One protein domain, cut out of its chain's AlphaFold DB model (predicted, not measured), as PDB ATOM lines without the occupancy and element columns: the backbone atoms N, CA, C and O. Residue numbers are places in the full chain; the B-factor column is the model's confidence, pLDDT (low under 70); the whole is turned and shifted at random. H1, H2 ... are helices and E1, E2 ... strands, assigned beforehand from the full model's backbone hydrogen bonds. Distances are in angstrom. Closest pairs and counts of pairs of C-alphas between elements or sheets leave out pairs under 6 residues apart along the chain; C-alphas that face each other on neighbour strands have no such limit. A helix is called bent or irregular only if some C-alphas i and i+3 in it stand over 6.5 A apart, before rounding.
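What this domain is: This is residues 117 to 256 of the 325 residues of an uncharacterized protein of Polyangiaceae bacterium (UniProt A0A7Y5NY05). A strongly twisted sheet of four strands has one face covered by two helical hairpins, H2 with H3 and H4 with H5, and the other face bare. H3 and H4 lie over the inner strands, H2 and H5 over the edge strands E1 and E4, while H1 only grazes the sheet. The 140 printed residues hold five named helices and four named strands, in the order H1 H2 H3 E1 E2 H4 H5 E3 E4; the sheet runs E1 E2 E3 E4, all antiparallel, and the class is mixed, helices and strands. The whole is compact, with a radius of gyration of the C-alphas of 14.9 A and spans of 43 by 34 by 30 A.

Where its parts are: H1, residues 124 to 131, begins at C-alpha 124 (152.613, 149.392, 121.024). H2, residues 140 to 152, is 19.2 A long, and H3, residues 157 to 169, 18.2 A. E1 is residues 175 to 181, 17.9 A; E2, residues 192 to 200, is 25.1 A long, from C-alpha 192 (174.189, 137.530, 111.299). H4 is residues 201 to 210 and irregular, with C-alphas 202 and 205 7.2 A apart; H5 is residues 217 to 227. E3, residues 233 to 241, is 24.9 A long. E4, residues 245 to 256, is 31.3 A long, bends by 56 degrees at residue 248 and ends at C-alpha 256 (163.393, 160.646, 129.927).

How they stand to each other: E1 and E2 form a hairpin, with N 177 and O 196 at 2.8 A. E2 and E3 have N 195 and O 238 at 2.8 A. E3 and E4 form a hairpin, with N 237 and O 250 at 2.8 A. H2, H3, H4 and H5 on one face of this sheet make two layers, one of helices and one of strands. H3 lies over E2 and E3 at a height over the sheet of 9.0 A; its closest C-alpha pair with E3 is Trp 159 and Arg 241, 5.0 A. H2 and H3 touch, closest at the C-alphas of Tyr 142 and Phe 167, 6.8 A, with a shallow tilt of 13 degrees, opposite ways. H4 and H5 only just touch, with 3 pairs of C-alphas within 8 A, the closest those of Arg 205 and Ile 217, 6.6 A. H1 is apart from H2. Every O i to N i+4 pair is within hydrogen-bond range in H1, H3 and H5, against 8 of 9 in H2 and 4 of 6 in H4.

The domain as a whole: The C-alphas farthest apart, those of Gly 133 and Glu 187, are 43.3 A apart. The printed part has no cut and no long link. Its mean pLDDT is 86.6, with residues 153 to 156, 184 to 189 and 243 to 248 under 70.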
ATOM      1  N   GLU A 117     160.265 149.294 112.942       93.06
ATOM      2  CA  GLU A 117     158.898 149.444 113.419       93.06
ATOM      3  C   GLU A 117     158.448 150.915 113.355       93.06
ATOM      4  O   GLU A 117     158.574 151.655 114.338       93.06
ATOM      5  N   PRO A 118     157.908 151.381 112.210       88.38
ATOM      6  CA  PRO A 118     157.554 152.787 112.023       88.38
ATOM      7  C   PRO A 118     156.422 153.254 112.944       88.38
ATOM      8  O   PRO A 118     156.305 154.450 113.225       88.38
ATOM      9  N   LEU A 119     155.591 152.333 113.444       90.75
ATOM     10  CA  LEU A 119     154.484 152.663 114.338       90.75
ATOM     11  C   LEU A 119     154.911 152.773 115.805       90.75
ATOM     12  O   LEU A 119     154.097 153.207 116.620       90.75
ATOM     13  N   LEU A 120     156.166 152.468 116.157       87.88
ATOM     14  CA  LEU A 120     156.643 152.517 117.545       87.88
ATOM     15  C   LEU A 120     156.430 153.889 118.196       87.88
ATOM     16  O   LEU A 120     156.032 153.969 119.355       87.88
ATOM     17  N   ARG A 121     156.588 154.979 117.432       85.88
ATOM     18  CA  ARG A 121     156.331 156.350 117.913       85.88
ATOM     19  C   ARG A 121     154.867 156.612 118.283       85.88
ATOM     20  O   ARG A 121     154.595 157.519 119.058       85.88
ATOM     21  N   ARG A 122     153.932 155.826 117.738       88.00
ATOM     22  CA  ARG A 122     152.498 155.855 118.078       88.00
ATOM     23  C   ARG A 122     152.151 154.885 119.217       88.00
ATOM     24  O   ARG A 122     150.996 154.803 119.622       88.00
ATOM     25  N   GLY A 123     153.144 154.163 119.733       88.44
ATOM     26  CA  GLY A 123     153.011 153.200 120.815       88.44
ATOM     27  C   GLY A 123     152.631 151.792 120.354       88.44
ATOM     28  O   GLY A 123     152.126 151.558 119.257       88.44
ATOM     29  N   VAL A 124     152.841 150.831 121.254       89.25
ATOM     30  CA  VAL A 124     152.613 149.392 121.024       89.25
ATOM     31  C   VAL A 124     151.167 149.074 120.653       89.25
ATOM     32  O   VAL A 124     150.906 148.149 119.889       89.25
ATOM     33  N   ARG A 125     150.212 149.866 121.148       90.69
ATOM     34  CA  ARG A 125     148.803 149.715 120.787       90.69
ATOM     35  C   ARG A 125     148.572 149.926 119.286       90.69
ATOM     36  O   ARG A 125     147.914 149.097 118.671       90.69
ATOM     37  N   ALA A 126     149.168 150.962 118.694       93.81
ATOM     38  CA  ALA A 126     149.056 151.217 117.259       93.81
ATOM     39  C   ALA A 126     149.694 150.089 116.430       93.81
ATOM     40  O   ALA A 126     149.152 149.698 115.397       93.81
ATOM     41  N   ILE A 127     150.813 149.532 116.908       93.38
ATOM     42  CA  ILE A 127     151.448 148.348 116.308       93.38
ATOM     43  C   ILE A 127     150.473 147.164 116.321       93.38
ATOM     44  O   ILE A 127     150.255 146.523 115.294       93.38
ATOM     45  N   HIS A 128     149.877 146.878 117.478       94.12
ATOM     46  CA  HIS A 128     148.951 145.764 117.646       94.12
ATOM     47  C   HIS A 128     147.719 145.892 116.745       94.12
ATOM     48  O   HIS A 128     147.385 144.956 116.020       94.12
ATOM     49  N   GLU A 129     147.084 147.065 116.746       95.00
ATOM     50  CA  GLU A 129     145.908 147.366 115.925       95.00
ATOM     51  C   GLU A 129     146.213 147.215 114.426       95.00
ATOM     52  O   GLU A 129     145.421 146.625 113.695       95.00
ATOM     53  N   ALA A 130     147.388 147.659 113.967       94.31
ATOM     54  CA  ALA A 130     147.792 147.527 112.566       94.31
ATOM     55  C   ALA A 130     148.043 146.073 112.123       94.31
ATOM     56  O   ALA A 130     147.947 145.772 110.932       94.31
ATOM     57  N   ARG A 131     148.375 145.175 113.059       95.31
ATOM     58  CA  ARG A 131     148.702 143.761 112.795       95.31
ATOM     59  C   ARG A 131     147.537 142.806 113.049       95.31
ATOM     60  O   ARG A 131     147.580 141.666 112.591       95.31
ATOM     61  N   MET A 132     146.521 143.236 113.793       94.12
ATOM     62  CA  MET A 132     145.404 142.390 114.205       94.12
ATOM     63  C   MET A 132     144.710 141.750 112.994       94.12
ATOM     64  O   MET A 132     144.317 142.435 112.053       94.12
ATOM     65  N   GLY A 133     144.582 140.419 113.017       93.81
ATOM     66  CA  GLY A 133     143.963 139.643 111.937       93.81
ATOM     67  C   GLY A 133     144.790 139.543 110.650       93.81
ATOM     68  O   GLY A 133     144.293 139.001 109.669       93.81
ATOM     69  N   ARG A 134     146.032 140.045 110.637       95.75
ATOM     70  CA  ARG A 134     146.917 140.004 109.468       95.75
ATOM     71  C   ARG A 134     148.044 138.992 109.654       95.75
ATOM     72  O   ARG A 134     148.609 138.915 110.750       95.75
ATOM     73  N   PRO A 135     148.428 138.261 108.598       95.56
ATOM     74  CA  PRO A 135     149.604 137.415 108.653       95.56
ATOM     75  C   PRO A 135     150.880 138.258 108.782       95.56
ATOM     76  O   PRO A 135     150.943 139.412 108.359       95.56
ATOM     77  N   VAL A 136     151.916 137.662 109.370       95.00
ATOM     78  CA  VAL A 136     153.201 138.318 109.662       95.00
ATOM     79  C   VAL A 136     153.882 138.929 108.432       95.00
ATOM     80  O   VAL A 136     154.439 140.019 108.526       95.00
ATOM     81  N   HIS A 137     153.765 138.294 107.264       95.06
ATOM     82  CA  HIS A 137     154.357 138.783 106.016       95.06
ATOM     83  C   HIS A 137     153.718 140.080 105.494       95.06
ATOM     84  O   HIS A 137     154.347 140.804 104.723       95.06
ATOM     85  N   ASP A 138     152.514 140.423 105.958       95.44
ATOM     86  CA  ASP A 138     151.856 141.689 105.618       95.44
ATOM     87  C   ASP A 138     152.298 142.845 106.525       95.44
ATOM     88  O   ASP A 138     152.049 144.025 106.224       95.44
ATOM     89  N   TRP A 139     152.954 142.542 107.650       95.19
ATOM     90  CA  TRP A 139     153.408 143.559 108.589       95.19
ATOM     91  C   TRP A 139     154.462 144.441 107.917       95.19
ATOM     92  O   TRP A 139     155.365 143.958 107.234       95.19
ATOM     93  N   MET A 140     154.356 145.759 108.109       94.56
ATOM     94  CA  MET A 140     155.323 146.701 107.536       94.56
ATOM     95  C   MET A 140     156.743 146.386 108.020       94.56
ATOM     96  O   MET A 140     157.657 146.300 107.211       94.56
ATOM     97  N   SER A 141     156.916 146.121 109.317       94.69
ATOM     98  CA  SER A 141     158.220 145.806 109.906       94.69
ATOM     99  C   SER A 141     158.857 144.530 109.368       94.69
ATOM    100  O   SER A 141     160.066 144.503 109.156       94.69
ATOM    101  N   TYR A 142     158.054 143.506 109.065       95.06
ATOM    102  CA  TYR A 142     158.534 142.293 108.400       95.06
ATOM    103  C   TYR A 142     159.055 142.602 106.991       95.06
ATOM    104  O   TYR A 142     160.157 142.192 106.632       95.06
ATOM    105  N   ARG A 143     158.288 143.363 106.196       94.94
ATOM    106  CA  ARG A 143     158.669 143.738 104.823       94.94
ATOM    107  C   ARG A 143     159.912 144.626 104.782       94.94
ATOM    108  O   ARG A 143     160.782 144.399 103.949       94.94
ATOM    109  N   LEU A 144     160.022 145.581 105.710       95.00
ATOM    110  CA  LEU A 144     161.215 146.415 105.870       95.00
ATOM    111  C   LEU A 144     162.450 145.575 106.219       95.00
ATOM    112  O   LEU A 144     163.512 145.782 105.638       95.00
ATOM    113  N   ALA A 145     162.308 144.601 107.125       92.50
ATOM    114  CA  ALA A 145     163.392 143.681 107.454       92.50
ATOM    115  C   ALA A 145     163.815 142.838 106.248       92.50
ATOM    116  O   ALA A 145     165.001 142.795 105.934       92.50
ATOM    117  N   ALA A 146     162.865 142.233 105.531       91.94
ATOM    118  CA  ALA A 146     163.158 141.441 104.338       91.94
ATOM    119  C   ALA A 146     163.910 142.265 103.274       91.94
ATOM    120  O   ALA A 146     164.990 141.867 102.839       91.94
ATOM    121  N   ALA A 147     163.408 143.458 102.942       92.25
ATOM    122  CA  ALA A 147     164.040 144.347 101.968       92.25
ATOM    123  C   ALA A 147     165.447 144.799 102.386       92.25
ATOM    124  O   ALA A 147     166.343 144.951 101.550       92.25
ATOM    125  N   PHE A 148     165.666 145.016 103.684       90.31
ATOM    126  CA  PHE A 148     166.982 145.394 104.176       90.31
ATOM    127  C   PHE A 148     167.969 144.234 104.066       90.31
ATOM    128  O   PHE A 148     169.083 144.430 103.583       90.31
ATOM    129  N   LEU A 149     167.551 143.023 104.441       87.69
ATOM    130  CA  LEU A 149     168.371 141.817 104.324       87.69
ATOM    131  C   LEU A 149     168.805 141.562 102.872       87.69
ATOM    132  O   LEU A 149     169.965 141.220 102.637       87.69
ATOM    133  N   GLU A 150     167.926 141.810 101.901       86.56
ATOM    134  CA  GLU A 150     168.248 141.739 100.466       86.56
ATOM    135  C   GLU A 150     169.355 142.724 100.038       86.56
ATOM    136  O   GLU A 150     170.104 142.438  99.109       86.56
ATOM    137  N   THR A 151     169.515 143.861 100.728       81.31
ATOM    138  CA  THR A 151     170.494 144.909 100.361       81.31
ATOM    139  C   THR A 151     171.949 144.501 100.610       81.31
ATOM    140  O   THR A 151     172.864 144.940  99.906       81.31
ATOM    141  N   PHE A 152     172.189 143.728 101.668       75.75
ATOM    142  CA  PHE A 152     173.528 143.604 102.249       75.75
ATOM    143  C   PHE A 152     174.107 142.199 102.203       75.75
ATOM    144  O   PHE A 152     175.271 142.026 102.547       75.75
ATOM    145  N   THR A 153     173.329 141.191 101.807       66.31
ATOM    146  CA  THR A 153     173.702 139.807 102.114       66.31
ATOM    147  C   THR A 153     173.484 138.892 100.907       66.31
ATOM    148  O   THR A 153     172.353 138.565 100.535       66.31
ATOM    149  N   SER A 154     174.589 138.484 100.277       59.03
ATOM    150  CA  SER A 154     174.574 137.686  99.047       59.03
ATOM    151  C   SER A 154     174.379 136.184  99.275       59.03
ATOM    152  O   SER A 154     173.769 135.551  98.426       59.03
ATOM    153  N   ASP A 155     174.813 135.604 100.408       60.28
ATOM    154  CA  ASP A 155     175.134 134.158 100.386       60.28
ATOM    155  C   ASP A 155     174.639 133.273 101.549       60.28
ATOM    156  O   ASP A 155     174.904 132.072 101.540       60.28
ATOM    157  N   SER A 156     173.900 133.770 102.553       64.31
ATOM    158  CA  SER A 156     173.418 132.887 103.639       64.31
ATOM    159  C   SER A 156     171.929 133.025 103.952       64.31
ATOM    160  O   SER A 156     171.504 133.773 104.829       64.31
ATOM    161  N   GLU A 157     171.135 132.196 103.277       79.00
ATOM    162  CA  GLU A 157     169.693 132.039 103.506       79.00
ATOM    163  C   GLU A 157     169.346 131.492 104.899       79.00
ATOM    164  O   GLU A 157     168.226 131.652 105.378       79.00
ATOM    165  N   ALA A 158     170.289 130.835 105.582       84.50
ATOM    166  CA  ALA A 158     170.024 130.192 106.868       84.50
ATOM    167  C   ALA A 158     169.700 131.203 107.978       84.50
ATOM    168  O   ALA A 158     168.664 131.083 108.629       84.50
ATOM    169  N   TRP A 159     170.546 132.217 108.179       84.56
ATOM    170  CA  TRP A 159     170.312 133.191 109.245       84.56
ATOM    171  C   TRP A 159     169.233 134.216 108.869       84.56
ATOM    172  O   TRP A 159     168.517 134.670 109.755       84.56
ATOM    173  N   LYS A 160     169.044 134.527 107.574       87.44
ATOM    174  CA  LYS A 160     167.898 135.323 107.094       87.44
ATOM    175  C   LYS A 160     166.578 134.650 107.451       87.44
ATOM    176  O   LYS A 160     165.711 135.270 108.056       87.44
ATOM    177  N   ARG A 161     166.446 133.356 107.140       88.88
ATOM    178  CA  ARG A 161     165.280 132.552 107.530       88.88
ATOM    179  C   ARG A 161     165.084 132.591 109.041       88.88
ATOM    180  O   ARG A 161     163.984 132.872 109.494       88.88
ATOM    181  N   ARG A 162     166.163 132.418 109.813       89.19
ATOM    182  CA  ARG A 162     166.115 132.488 111.279       89.19
ATOM    183  C   ARG A 162     165.665 133.855 111.796       89.19
ATOM    184  O   ARG A 162     164.926 133.935 112.775       89.19
ATOM    185  N   ALA A 163     166.083 134.931 111.139       90.69
ATOM    186  CA  ALA A 163     165.606 136.271 111.434       90.69
ATOM    187  C   ALA A 163     164.097 136.381 111.174       90.69
ATOM    188  O   ALA A 163     163.359 136.845 112.041       90.69
ATOM    189  N   MET A 164     163.609 135.886 110.039       92.56
ATOM    190  CA  MET A 164     162.171 135.903 109.759       92.56
ATOM    191  C   MET A 164     161.382 135.028 110.747       92.56
ATOM    192  O   MET A 164     160.353 135.471 111.249       92.56
ATOM    193  N   GLU A 165     161.903 133.865 111.148       93.19
ATOM    194  CA  GLU A 165     161.317 133.021 112.207       93.19
ATOM    195  C   GLU A 165     161.177 133.774 113.546       93.19
ATOM    196  O   GLU A 165     160.212 133.560 114.283       93.19
ATOM    197  N   CYS A 166     162.092 134.701 113.862       94.44
ATOM    198  CA  CYS A 166     161.963 135.556 115.046       94.44
ATOM    199  C   CYS A 166     160.750 136.497 114.940       94.44
ATOM    200  O   CYS A 166     160.033 136.677 115.925       94.44
ATOM    201  N   PHE A 167     160.453 137.043 113.753       95.06
ATOM    202  CA  PHE A 167     159.220 137.813 113.534       95.06
ATOM    203  C   PHE A 167     157.969 136.952 113.706       95.06
ATOM    204  O   PHE A 167     157.019 137.374 114.366       95.06
ATOM    205  N   GLU A 168     157.969 135.741 113.151       95.38
ATOM    206  CA  GLU A 168     156.852 134.791 113.265       95.38
ATOM    207  C   GLU A 168     156.608 134.339 114.715       95.38
ATOM    208  O   GLU A 168     155.493 133.956 115.101       95.38
ATOM    209  N   ALA A 169     157.657 134.389 115.537       96.12
ATOM    210  CA  ALA A 169     157.600 134.063 116.950       96.12
ATOM    211  C   ALA A 169     157.010 135.180 117.826       96.12
ATOM    212  O   ALA A 169     156.573 134.874 118.945       96.12
ATOM    213  N   LEU A 170     156.968 136.432 117.346       95.50
ATOM    214  CA  LEU A 170     156.549 137.589 118.141       95.50
ATOM    215  C   LEU A 170     155.123 137.421 118.698       95.50
ATOM    216  O   LEU A 170     154.198 137.059 117.967       95.50
ATOM    217  N   PRO A 171     154.895 137.741 119.985       93.62
ATOM    218  CA  PRO A 171     153.545 137.874 120.511       93.62
ATOM    219  C   PRO A 171     152.858 139.109 119.908       93.62
ATOM    220  O   PRO A 171     153.513 140.038 119.442       93.62
ATOM    221  N   GLY A 172     151.526 139.175 119.985       88.88
ATOM    222  CA  GLY A 172     150.750 140.261 119.365       88.88
ATOM    223  C   GLY A 172     151.088 141.680 119.853       88.88
ATOM    224  O   GLY A 172     150.863 142.634 119.115       88.88
ATOM    225  N   LEU A 173     151.634 141.823 121.068       91.25
ATOM    226  CA  LEU A 173     152.120 143.089 121.646       91.25
ATOM    227  C   LEU A 173     153.659 143.213 121.611       91.25
ATOM    228  O   LEU A 173     154.232 144.074 122.284       91.25
ATOM    229  N   GLY A 174     154.338 142.316 120.898       94.25
ATOM    230  CA  GLY A 174     155.780 142.339 120.690       94.25
ATOM    231  C   GLY A 174     156.156 143.052 119.397       94.25
ATOM    232  O   GLY A 174     155.383 143.066 118.440       94.25
ATOM    233  N   CYS A 175     157.348 143.629 119.327       95.38
ATOM    234  CA  CYS A 175     157.883 144.198 118.091       95.38
ATOM    235  C   CYS A 175     159.403 144.084 118.030       95.38
ATOM    236  O   CYS A 175     160.054 143.865 119.044       95.38
ATOM    237  N   ILE A 176     159.955 144.229 116.828       95.19
ATOM    238  CA  ILE A 176     161.389 144.409 116.610       95.19
ATOM    239  C   ILE A 176     161.559 145.851 116.142       95.19
ATOM    240  O   ILE A 176     161.017 146.228 115.106       95.19
ATOM    241  N   ASN A 177     162.238 146.660 116.948       91.75
ATOM    242  CA  ASN A 177     162.328 148.109 116.775       91.75
ATOM    243  C   ASN A 177     163.405 148.481 115.752       91.75
ATOM    244  O   ASN A 177     163.194 149.351 114.908       91.75
ATOM    245  N   HIS A 178     164.541 147.793 115.838       90.94
ATOM    246  CA  HIS A 178     165.750 148.030 115.061       90.94
ATOM    247  C   HIS A 178     166.414 146.705 114.713       90.94
ATOM    248  O   HIS A 178     166.241 145.711 115.425       90.94
ATOM    249  N   PHE A 179     167.241 146.722 113.677       89.12
ATOM    250  CA  PHE A 179     168.259 145.702 113.490       89.12
ATOM    251  C   PHE A 179     169.574 146.308 113.021       89.12
ATOM    252  O   PHE A 179     169.582 147.393 112.457       89.12
ATOM    253  N   THR A 180     170.665 145.571 113.190       88.00
ATOM    254  CA  THR A 180     171.990 145.917 112.664       88.00
ATOM    255  C   THR A 180     172.679 144.643 112.209       88.00
ATOM    256  O   THR A 180     172.576 143.611 112.874       88.00
ATOM    257  N   LEU A 181     173.393 144.688 111.089       85.69
ATOM    258  CA  LEU A 181     174.145 143.528 110.618       85.69
ATOM    259  C   LEU A 181     175.453 143.384 111.393       85.69
ATOM    260  O   LEU A 181     176.161 144.360 111.640       85.69
ATOM    261  N   LEU A 182     175.763 142.155 111.798       81.75
ATOM    262  CA  LEU A 182     176.965 141.846 112.574       81.75
ATOM    263  C   LEU A 182     178.213 141.690 111.693       81.75
ATOM    264  O   LEU A 182     179.329 141.812 112.194       81.75
ATOM    265  N   ASP A 183     178.037 141.432 110.399       73.62
ATOM    266  CA  ASP A 183     179.113 141.291 109.412       73.62
ATOM    267  C   ASP A 183     179.743 142.632 109.001       73.62
ATOM    268  O   ASP A 183     180.889 142.653 108.564       73.62
ATOM    269  N   LEU A 184     179.057 143.751 109.246       67.44
ATOM    270  CA  LEU A 184     179.594 145.106 109.076       67.44
ATOM    271  C   LEU A 184     180.646 145.486 110.135       67.44
ATOM    272  O   LEU A 184     181.160 146.602 110.118       67.44
ATOM    273  N   ARG A 185     180.989 144.579 111.062       67.44
ATOM    274  CA  ARG A 185     182.030 144.799 112.075       67.44
ATOM    275  C   ARG A 185     183.409 144.397 111.537       67.44
ATOM    276  O   ARG A 185     183.636 143.198 111.361       67.44
ATOM    277  N   PRO A 186     184.366 145.336 111.381       58.62
ATOM    278  CA  PRO A 186     185.693 145.031 110.837       58.62
ATOM    279  C   PRO A 186     186.463 143.993 111.662       58.62
ATOM    280  O   PRO A 186     187.182 143.163 111.115       58.62
ATOM    281  N   GLU A 187     186.301 144.018 112.987       58.06
ATOM    282  CA  GLU A 187     187.120 143.207 113.891       58.06
ATOM    283  C   GLU A 187     186.676 141.743 113.985       58.06
ATOM    284  O   GLU A 187     187.478 140.879 114.343       58.06
ATOM    285  N   ARG A 188     185.395 141.450 113.709       61.91
ATOM    286  CA  ARG A 188     184.810 140.099 113.815       61.91
ATOM    287  C   ARG A 188     183.620 139.931 112.865       61.91
ATOM    288  O   ARG A 188     182.494 139.798 113.356       61.91
ATOM    289  N   PRO A 189     183.837 139.913 111.539       66.38
ATOM    290  CA  PRO A 189     182.755 139.716 110.587       66.38
ATOM    291  C   PRO A 189     182.141 138.336 110.823       66.38
ATOM    292  O   PRO A 189     182.714 137.300 110.490       66.38
ATOM    293  N   THR A 190     180.984 138.318 111.478       73.69
ATOM    294  CA  THR A 190     180.213 137.103 111.719       73.69
ATOM    295  C   THR A 190     178.881 137.288 111.015       73.69
ATOM    296  O   THR A 190     178.136 138.185 111.416       73.69
ATOM    297  N   PRO A 191     178.559 136.473 109.994       80.75
ATOM    298  CA  PRO A 191     177.274 136.555 109.320       80.75
ATOM    299  C   PRO A 191     176.133 136.440 110.326       80.75
ATOM    300  O   PRO A 191     176.035 135.462 111.076       80.75
ATOM    301  N   GLY A 192     175.287 137.460 110.358       86.38
ATOM    302  CA  GLY A 192     174.189 137.530 111.299       86.38
ATOM    303  C   GLY A 192     173.676 138.944 111.487       86.38
ATOM    304  O   GLY A 192     174.169 139.908 110.902       86.38
ATOM    305  N   MET A 193     172.678 139.056 112.348       88.06
ATOM    306  CA  MET A 193     171.970 140.295 112.600       88.06
ATOM    307  C   MET A 193     171.626 140.407 114.075       88.06
ATOM    308  O   MET A 193     171.151 139.457 114.687       88.06
ATOM    309  N   ARG A 194     171.823 141.592 114.633       90.94
ATOM    310  CA  ARG A 194     171.269 141.982 115.921       90.94
ATOM    311  C   ARG A 194     169.877 142.543 115.712       90.94
ATOM    312  O   ARG A 194     169.709 143.424 114.878       90.94
ATOM    313  N   MET A 195     168.910 142.078 116.484       92.38
ATOM    314  CA  MET A 195     167.557 142.623 116.557       92.38
ATOM    315  C   MET A 195     167.337 143.273 117.917       92.38
ATOM    316  O   MET A 195     167.652 142.657 118.927       92.38
ATOM    317  N   ILE A 196     166.739 144.462 117.963       93.12
ATOM    318  CA  ILE A 196     166.260 145.051 119.220       93.12
ATOM    319  C   ILE A 196     164.778 144.704 119.362       93.12
ATOM    320  O   ILE A 196     163.925 145.286 118.691       93.12
ATOM    321  N   VAL A 197     164.477 143.721 120.203       94.25
ATOM    322  CA  VAL A 197     163.147 143.146 120.413       94.25
ATOM    323  C   VAL A 197     162.491 143.778 121.638       94.25
ATOM    324  O   VAL A 197     163.086 143.814 122.703       94.25
ATOM    325  N   SER A 198     161.244 144.220 121.520       93.62
ATOM    326  CA  SER A 198     160.432 144.752 122.616       93.62
ATOM    327  C   SER A 198     159.263 143.828 122.908       93.62
ATOM    328  O   SER A 198     158.417 143.619 122.032       93.62
ATOM    329  N   LEU A 199     159.150 143.310 124.132       94.31
ATOM    330  CA  LEU A 199     158.087 142.379 124.527       94.31
ATOM    331  C   LEU A 199     157.406 142.794 125.834       94.31
ATOM    332  O   LEU A 199     158.062 143.367 126.702       94.31
ATOM    333  N   PRO A 200     156.120 142.448 126.040       93.81
ATOM    334  CA  PRO A 200     155.545 142.411 127.379       93.81
ATOM    335  C   PRO A 200     156.327 141.444 128.270       93.81
ATOM    336  O   PRO A 200     156.642 140.331 127.837       93.81
ATOM    337  N   ARG A 201     156.569 141.826 129.527       91.00
ATOM    338  CA  ARG A 201     157.325 141.021 130.497       91.00
ATOM    339  C   ARG A 201     156.836 139.563 130.595       91.00
ATOM    340  O   ARG A 201     157.682 138.675 130.480       91.00
ATOM    341  N   PRO A 202     155.518 139.263 130.670       93.81
ATOM    342  CA  PRO A 202     155.036 137.878 130.761       93.81
ATOM    343  C   PRO A 202     155.277 137.031 129.503       93.81
ATOM    344  O   PRO A 202     155.202 135.805 129.558       93.81
ATOM    345  N   ALA A 203     155.536 137.659 128.351       95.12
ATOM    346  CA  ALA A 203     155.748 136.960 127.086       95.12
ATOM    347  C   ALA A 203     157.226 136.629 126.819       95.12
ATOM    348  O   ALA A 203     157.509 135.854 125.904       95.12
ATOM    349  N   LEU A 204     158.154 137.198 127.598       92.06
ATOM    350  CA  LEU A 204     159.592 137.113 127.348       92.06
ATOM    351  C   LEU A 204     160.100 135.667 127.315       92.06
ATOM    352  O   LEU A 204     160.651 135.241 126.304       92.06
ATOM    353  N   ARG A 205     159.871 134.903 128.393       93.25
ATOM    354  CA  ARG A 205     160.321 133.506 128.526       93.25
ATOM    355  C   ARG A 205     159.850 132.651 127.350       93.25
ATOM    356  O   ARG A 205     160.664 132.077 126.638       93.25
ATOM    357  N   ARG A 206     158.538 132.659 127.093       95.12
ATOM    358  CA  ARG A 206     157.923 131.889 126.003       95.12
ATOM    359  C   ARG A 206     158.476 132.280 124.633       95.12
ATOM    360  O   ARG A 206     158.619 131.420 123.767       95.12
ATOM    361  N   TYR A 207     158.748 133.565 124.408       95.25
ATOM    362  CA  TYR A 207     159.348 134.018 123.158       95.25
ATOM    363  C   TYR A 207     160.776 133.487 123.000       95.25
ATOM    364  O   TYR A 207     161.067 132.896 121.964       95.25
ATOM    365  N   LEU A 208     161.630 133.639 124.022       93.00
ATOM    366  CA  LEU A 208     163.018 133.160 124.003       93.00
ATOM    367  C   LEU A 208     163.102 131.643 123.770       93.00
ATOM    368  O   LEU A 208     163.895 131.197 122.943       93.00
ATOM    369  N   GLU A 209     162.230 130.865 124.418       93.25
ATOM    370  CA  GLU A 209     162.092 129.418 124.184       93.25
ATOM    371  C   GLU A 209     161.690 129.119 122.731       93.25
ATOM    372  O   GLU A 209     162.287 128.268 122.072       93.25
ATOM    373  N   ARG A 210     160.705 129.852 122.196       94.19
ATOM    374  CA  ARG A 210     160.186 129.648 120.834       94.19
ATOM    375  C   ARG A 210     161.217 129.971 119.753       94.19
ATOM    376  O   ARG A 210     161.289 129.248 118.764       94.19
ATOM    377  N   VAL A 211     162.019 131.020 119.938       93.00
ATOM    378  CA  VAL A 211     163.131 131.359 119.026       93.00
ATOM    379  C   VAL A 211     164.402 130.562 119.324       93.00
ATOM    380  O   VAL A 211     165.469 130.881 118.795       93.00
ATOM    381  N   GLY A 212     164.312 129.527 120.168       90.25
ATOM    382  CA  GLY A 212     165.408 128.622 120.502       90.25
ATOM    383  C   GLY A 212     166.648 129.337 121.028       90.25
ATOM    384  O   GLY A 212     167.754 128.967 120.644       90.25
ATOM    385  N   TRP A 213     166.477 130.396 121.826       89.75
ATOM    386  CA  TRP A 213     167.605 131.107 122.420       89.75
ATOM    387  C   TRP A 213     168.380 130.172 123.354       89.75
ATOM    388  O   TRP A 213     167.808 129.585 124.269       89.75
ATOM    389  N   ALA A 214     169.685 130.038 123.118       86.31
ATOM    390  CA  ALA A 214     170.539 129.084 123.829       86.31
ATOM    391  C   ALA A 214     171.085 129.605 125.176       86.31
ATOM    392  O   ALA A 214     171.893 128.931 125.813       86.31
ATOM    393  N   GLY A 215     170.712 130.824 125.581       85.50
ATOM    394  CA  GLY A 215     171.163 131.435 126.832       85.50
ATOM    395  C   GLY A 215     170.391 130.966 128.067       85.50
ATOM    396  O   GLY A 215     169.395 130.249 127.980       85.50
ATOM    397  N   ASP A 216     170.849 131.400 129.244       87.00
ATOM    398  CA  ASP A 216     170.162 131.144 130.511       87.00
ATOM    399  C   ASP A 216     168.938 132.061 130.657       87.00
ATOM    400  O   ASP A 216     169.036 133.219 131.068       87.00
ATOM    401  N   ILE A 217     167.766 131.528 130.306       88.88
ATOM    402  CA  ILE A 217     166.481 132.227 130.425       88.88
ATOM    403  C   ILE A 217     166.196 132.624 131.862       88.88
ATOM    404  O   ILE A 217     165.734 133.737 132.082       88.88
ATOM    405  N   SER A 218     166.482 131.760 132.832       88.06
ATOM    406  CA  SER A 218     166.193 132.049 134.236       88.06
ATOM    407  C   SER A 218     167.122 133.132 134.785       88.06
ATOM    408  O   SER A 218     166.651 134.032 135.478       88.06
ATOM    409  N   GLY A 219     168.406 133.105 134.421       85.94
ATOM    410  CA  GLY A 219     169.361 134.171 134.735       85.94
ATOM    411  C   GLY A 219     168.985 135.515 134.104       85.94
ATOM    412  O   GLY A 219     169.041 136.552 134.772       85.94
ATOM    413  N   PHE A 220     168.534 135.508 132.843       86.25
ATOM    414  CA  PHE A 220     168.032 136.714 132.174       86.25
ATOM    415  C   PHE A 220     166.786 137.277 132.861       86.25
ATOM    416  O   PHE A 220     166.730 138.470 133.145       86.25
ATOM    417  N   ASP A 221     165.831 136.410 133.201       87.50
ATOM    418  CA  ASP A 221     164.617 136.749 133.950       87.50
ATOM    419  C   ASP A 221     164.959 137.414 135.294       87.50
ATOM    420  O   ASP A 221     164.487 138.511 135.587       87.50
ATOM    421  N   ALA A 222     165.855 136.795 136.067       86.94
ATOM    422  CA  ALA A 222     166.286 137.297 137.369       86.94
ATOM    423  C   ALA A 222     167.002 138.650 137.267       86.94
ATOM    424  O   ALA A 222     166.849 139.513 138.129       86.94
ATOM    425  N   THR A 223     167.768 138.856 136.196       85.25
ATOM    426  CA  THR A 223     168.454 140.125 135.942       85.25
ATOM    427  C   THR A 223     167.450 141.233 135.623       85.25
ATOM    428  O   THR A 223     167.551 142.324 136.186       85.25
ATOM    429  N   VAL A 224     166.457 140.960 134.772       87.25
ATOM    430  CA  VAL A 224     165.388 141.924 134.493       87.25
ATOM    431  C   VAL A 224     164.652 142.287 135.786       87.25
ATOM    432  O   VAL A 224     164.501 143.468 136.085       87.25
ATOM    433  N   ASP A 225     164.269 141.305 136.604       88.00
ATOM    434  CA  ASP A 225     163.567 141.573 137.869       88.00
ATOM    435  C   ASP A 225     164.411 142.386 138.859       88.00
ATOM    436  O   ASP A 225     163.879 143.230 139.582       88.00
ATOM    437  N   ARG A 226     165.730 142.167 138.873       85.69
ATOM    438  CA  ARG A 226     166.659 142.891 139.746       85.69
ATOM    439  C   ARG A 226     166.789 144.366 139.371       85.69
ATOM    440  O   ARG A 226     166.788 145.213 140.260       85.69
ATOM    441  N   PHE A 227     166.952 144.674 138.087       85.25
ATOM    442  CA  PHE A 227     167.291 146.031 137.638       85.25
ATOM    443  C   PHE A 227     166.078 146.855 137.202       85.25
ATOM    444  O   PHE A 227     166.133 148.084 137.225       85.25
ATOM    445  N   THR A 228     164.974 146.206 136.833       83.62
ATOM    446  CA  THR A 228     163.720 146.873 136.471       83.62
ATOM    447  C   THR A 228     162.510 146.207 137.127       83.62
ATOM    448  O   THR A 228     161.582 145.769 136.432       83.62
ATOM    449  N   PRO A 229     162.466 146.154 138.475       80.81
ATOM    450  CA  PRO A 229     161.332 145.574 139.180       80.81
ATOM    451  C   PRO A 229     160.047 146.317 138.795       80.81
ATOM    452  O   PRO A 229     159.920 147.525 138.998       80.81
ATOM    453  N   GLY A 230     159.092 145.589 138.210       79.81
ATOM    454  CA  GLY A 230     157.803 146.138 137.780       79.81
ATOM    455  C   GLY A 230     157.768 146.725 136.366       79.81
ATOM    456  O   GLY A 230     156.783 147.370 136.016       79.81
ATOM    457  N   ALA A 231     158.793 146.516 135.533       85.38
ATOM    458  CA  ALA A 231     158.691 146.874 134.121       85.38
ATOM    459  C   ALA A 231     157.656 145.997 133.395       85.38
ATOM    460  O   ALA A 231     157.799 144.777 133.303       85.38
ATOM    461  N   ASP A 232     156.644 146.635 132.801       88.44
ATOM    462  CA  ASP A 232     155.627 145.957 131.984       88.44
ATOM    463  C   ASP A 232     156.201 145.390 130.679       88.44
ATOM    464  O   ASP A 232     155.620 144.495 130.050       88.44
ATOM    465  N   ARG A 233     157.338 145.935 130.240       91.12
ATOM    466  CA  ARG A 233     157.997 145.603 128.980       91.12
ATOM    467  C   ARG A 233     159.502 145.494 129.140       91.12
ATOM    468  O   ARG A 233     160.094 146.147 129.989       91.12
ATOM    469  N   VAL A 234     160.094 144.693 128.265       90.19
ATOM    470  CA  VAL A 234     161.537 144.500 128.159       90.19
ATOM    471  C   VAL A 234     161.927 144.719 126.707       90.19
ATOM    472  O   VAL A 234     161.431 144.020 125.822       90.19
ATOM    473  N   ASP A 235     162.800 145.691 126.478       91.12
ATOM    474  CA  ASP A 235     163.533 145.832 125.227       91.12
ATOM    475  C   ASP A 235     164.844 145.071 125.367       91.12
ATOM    476  O   ASP A 235     165.509 145.238 126.389       91.12
ATOM    477  N   PHE A 236     165.219 144.252 124.384       91.56
ATOM    478  CA  PHE A 236     166.469 143.513 124.417       91.56
ATOM    479  C   PHE A 236     167.110 143.231 123.059       91.56
ATOM    480  O   PHE A 236     166.426 143.090 122.051       91.56
ATOM    481  N   ASP A 237     168.435 143.096 123.053       91.69
ATOM    482  CA  ASP A 237     169.201 142.614 121.903       91.69
ATOM    483  C   ASP A 237     169.035 141.102 121.732       91.69
ATOM    484  O   ASP A 237     169.227 140.343 122.681       91.69
ATOM    485  N   LEU A 238     168.763 140.664 120.507       90.38
ATOM    486  CA  LEU A 238     168.811 139.271 120.084       90.38
ATOM    487  C   LEU A 238     169.730 139.149 118.867       90.38
ATOM    488  O   LEU A 238     169.394 139.605 117.774       90.38
ATOM    489  N   ASP A 239     170.887 138.521 119.056       89.75
ATOM    490  CA  ASP A 239     171.817 138.220 117.968       89.75
ATOM    491  C   ASP A 239     171.401 136.920 117.261       89.75
ATOM    492  O   ASP A 239     171.412 135.837 117.848       89.75
ATOM    493  N   VAL A 240     171.068 137.024 115.978       87.75
ATOM    494  CA  VAL A 240     170.648 135.928 115.101       87.75
ATOM    495  C   VAL A 240     171.778 135.577 114.138       87.75
ATOM    496  O   VAL A 240     172.225 136.428 113.369       87.75
ATOM    497  N   ARG A 241     172.237 134.322 114.155       85.12
ATOM    498  CA  ARG A 241     173.282 133.789 113.263       85.12
ATOM    499  C   ARG A 241     172.816 132.480 112.623       85.12
ATOM    500  O   ARG A 241     171.712 132.005 112.879       85.12
ATOM    501  N   SER A 242     173.640 131.917 111.740       74.19
ATOM    502  CA  SER A 242     173.286 130.724 110.953       74.19
ATOM    503  C   SER A 242     173.278 129.438 111.778       74.19
ATOM    504  O   SER A 242     172.441 128.572 111.539       74.19
ATOM    505  N   SER A 243     174.201 129.310 112.732       66.56
ATOM    506  CA  SER A 243     174.354 128.134 113.596       66.56
ATOM    507  C   SER A 243     173.720 128.294 114.976       66.56
ATOM    508  O   SER A 243     173.493 127.297 115.655       66.56
ATOM    509  N   ASP A 244     173.460 129.529 115.407       64.38
ATOM    510  CA  ASP A 244     172.920 129.840 116.727       64.38
ATOM    511  C   ASP A 244     172.168 131.181 116.752       64.38
ATOM    512  O   ASP A 244     172.489 132.137 116.048       64.38
ATOM    513  N   THR A 245     171.164 131.284 117.615       59.06
ATOM    514  CA  THR A 245     170.744 132.575 118.167       59.06
ATOM    515  C   THR A 245     171.619 132.812 119.394       59.06
ATOM    516  O   THR A 245     171.373 132.263 120.470       59.06
ATOM    517  N   SER A 246     172.738 133.514 119.191       59.81
ATOM    518  CA  SER A 246     173.816 133.569 120.180       59.81
ATOM    519  C   SER A 246     173.358 134.178 121.515       59.81
ATOM    520  O   SER A 246     172.466 135.024 121.574       59.81
ATOM    521  N   ALA A 247     174.008 133.745 122.599       52.25
ATOM    522  CA  ALA A 247     173.644 133.962 124.004       52.25
ATOM    523  C   ALA A 247     173.733 135.415 124.522       52.25
ATOM    524  O   ALA A 247     173.729 135.631 125.734       52.25
ATOM    525  N   ARG A 248     173.838 136.420 123.646       69.38
ATOM    526  CA  ARG A 248     173.907 137.820 124.069       69.38
ATOM    527  C   ARG A 248     172.508 138.420 124.086       69.38
ATOM    528  O   ARG A 248     172.032 138.897 123.064       69.38
ATOM    529  N   ALA A 249     171.894 138.408 125.264       70.00
ATOM    530  CA  ALA A 249     170.744 139.240 125.570       70.00
ATOM    531  C   ALA A 249     171.220 140.453 126.375       70.00
ATOM    532  O   ALA A 249     171.956 140.328 127.358       70.00
ATOM    533  N   ALA A 250     170.834 141.640 125.929       81.50
ATOM    534  CA  ALA A 250     171.038 142.872 126.674       81.50
ATOM    535  C   ALA A 250     169.703 143.568 126.796       81.50
ATOM    536  O   ALA A 250     169.021 143.589 125.789       81.50
ATOM    537  N   PHE A 251     169.335 144.135 127.941       84.81
ATOM    538  CA  PHE A 251     168.082 144.883 128.059       84.81
ATOM    539  C   PHE A 251     168.313 146.362 128.332       84.81
ATOM    540  O   PHE A 251     169.403 146.760 128.753       84.81
ATOM    541  N   TYR A 252     167.282 147.163 128.070       89.44
ATOM    542  CA  TYR A 252     167.341 148.619 128.122       89.44
ATOM    543  C   TYR A 252     166.438 149.195 129.217       89.44
ATOM    544  O   TYR A 252     165.305 148.751 129.399       89.44
ATOM    545  N   VAL A 253     166.928 150.225 129.909       90.19
ATOM    546  CA  VAL A 253     166.164 151.023 130.879       90.19
ATOM    547  C   VAL A 253     166.275 152.494 130.504       90.19
ATOM    548  O   VAL A 253     167.363 153.057 130.568       90.19
ATOM    549  N   GLU A 254     165.170 153.117 130.098       92.69
ATOM    550  CA  GLU A 254     165.146 154.513 129.645       92.69
ATOM    551  C   GLU A 254     164.581 155.454 130.722       92.69
ATOM    552  O   GLU A 254     163.494 155.244 131.259       92.69
ATOM    553  N   PHE A 255     165.290 156.553 130.974       93.75
ATOM    554  CA  PHE A 255     164.872 157.667 131.817       93.75
ATOM    555  C   PHE A 255     164.827 158.943 130.979       93.75
ATOM    556  O   PHE A 255     165.848 159.590 130.729       93.75
ATOM    557  N   ARG A 256     163.624 159.338 130.556       93.94
ATOM    558  CA  ARG A 256     163.393 160.646 129.927       93.94
ATOM    559  C   ARG A 256     163.397 161.739 130.981       93.94
ATOM    560  O   ARG A 256     162.755 161.577 132.017       93.94
TER     561      ARG A 256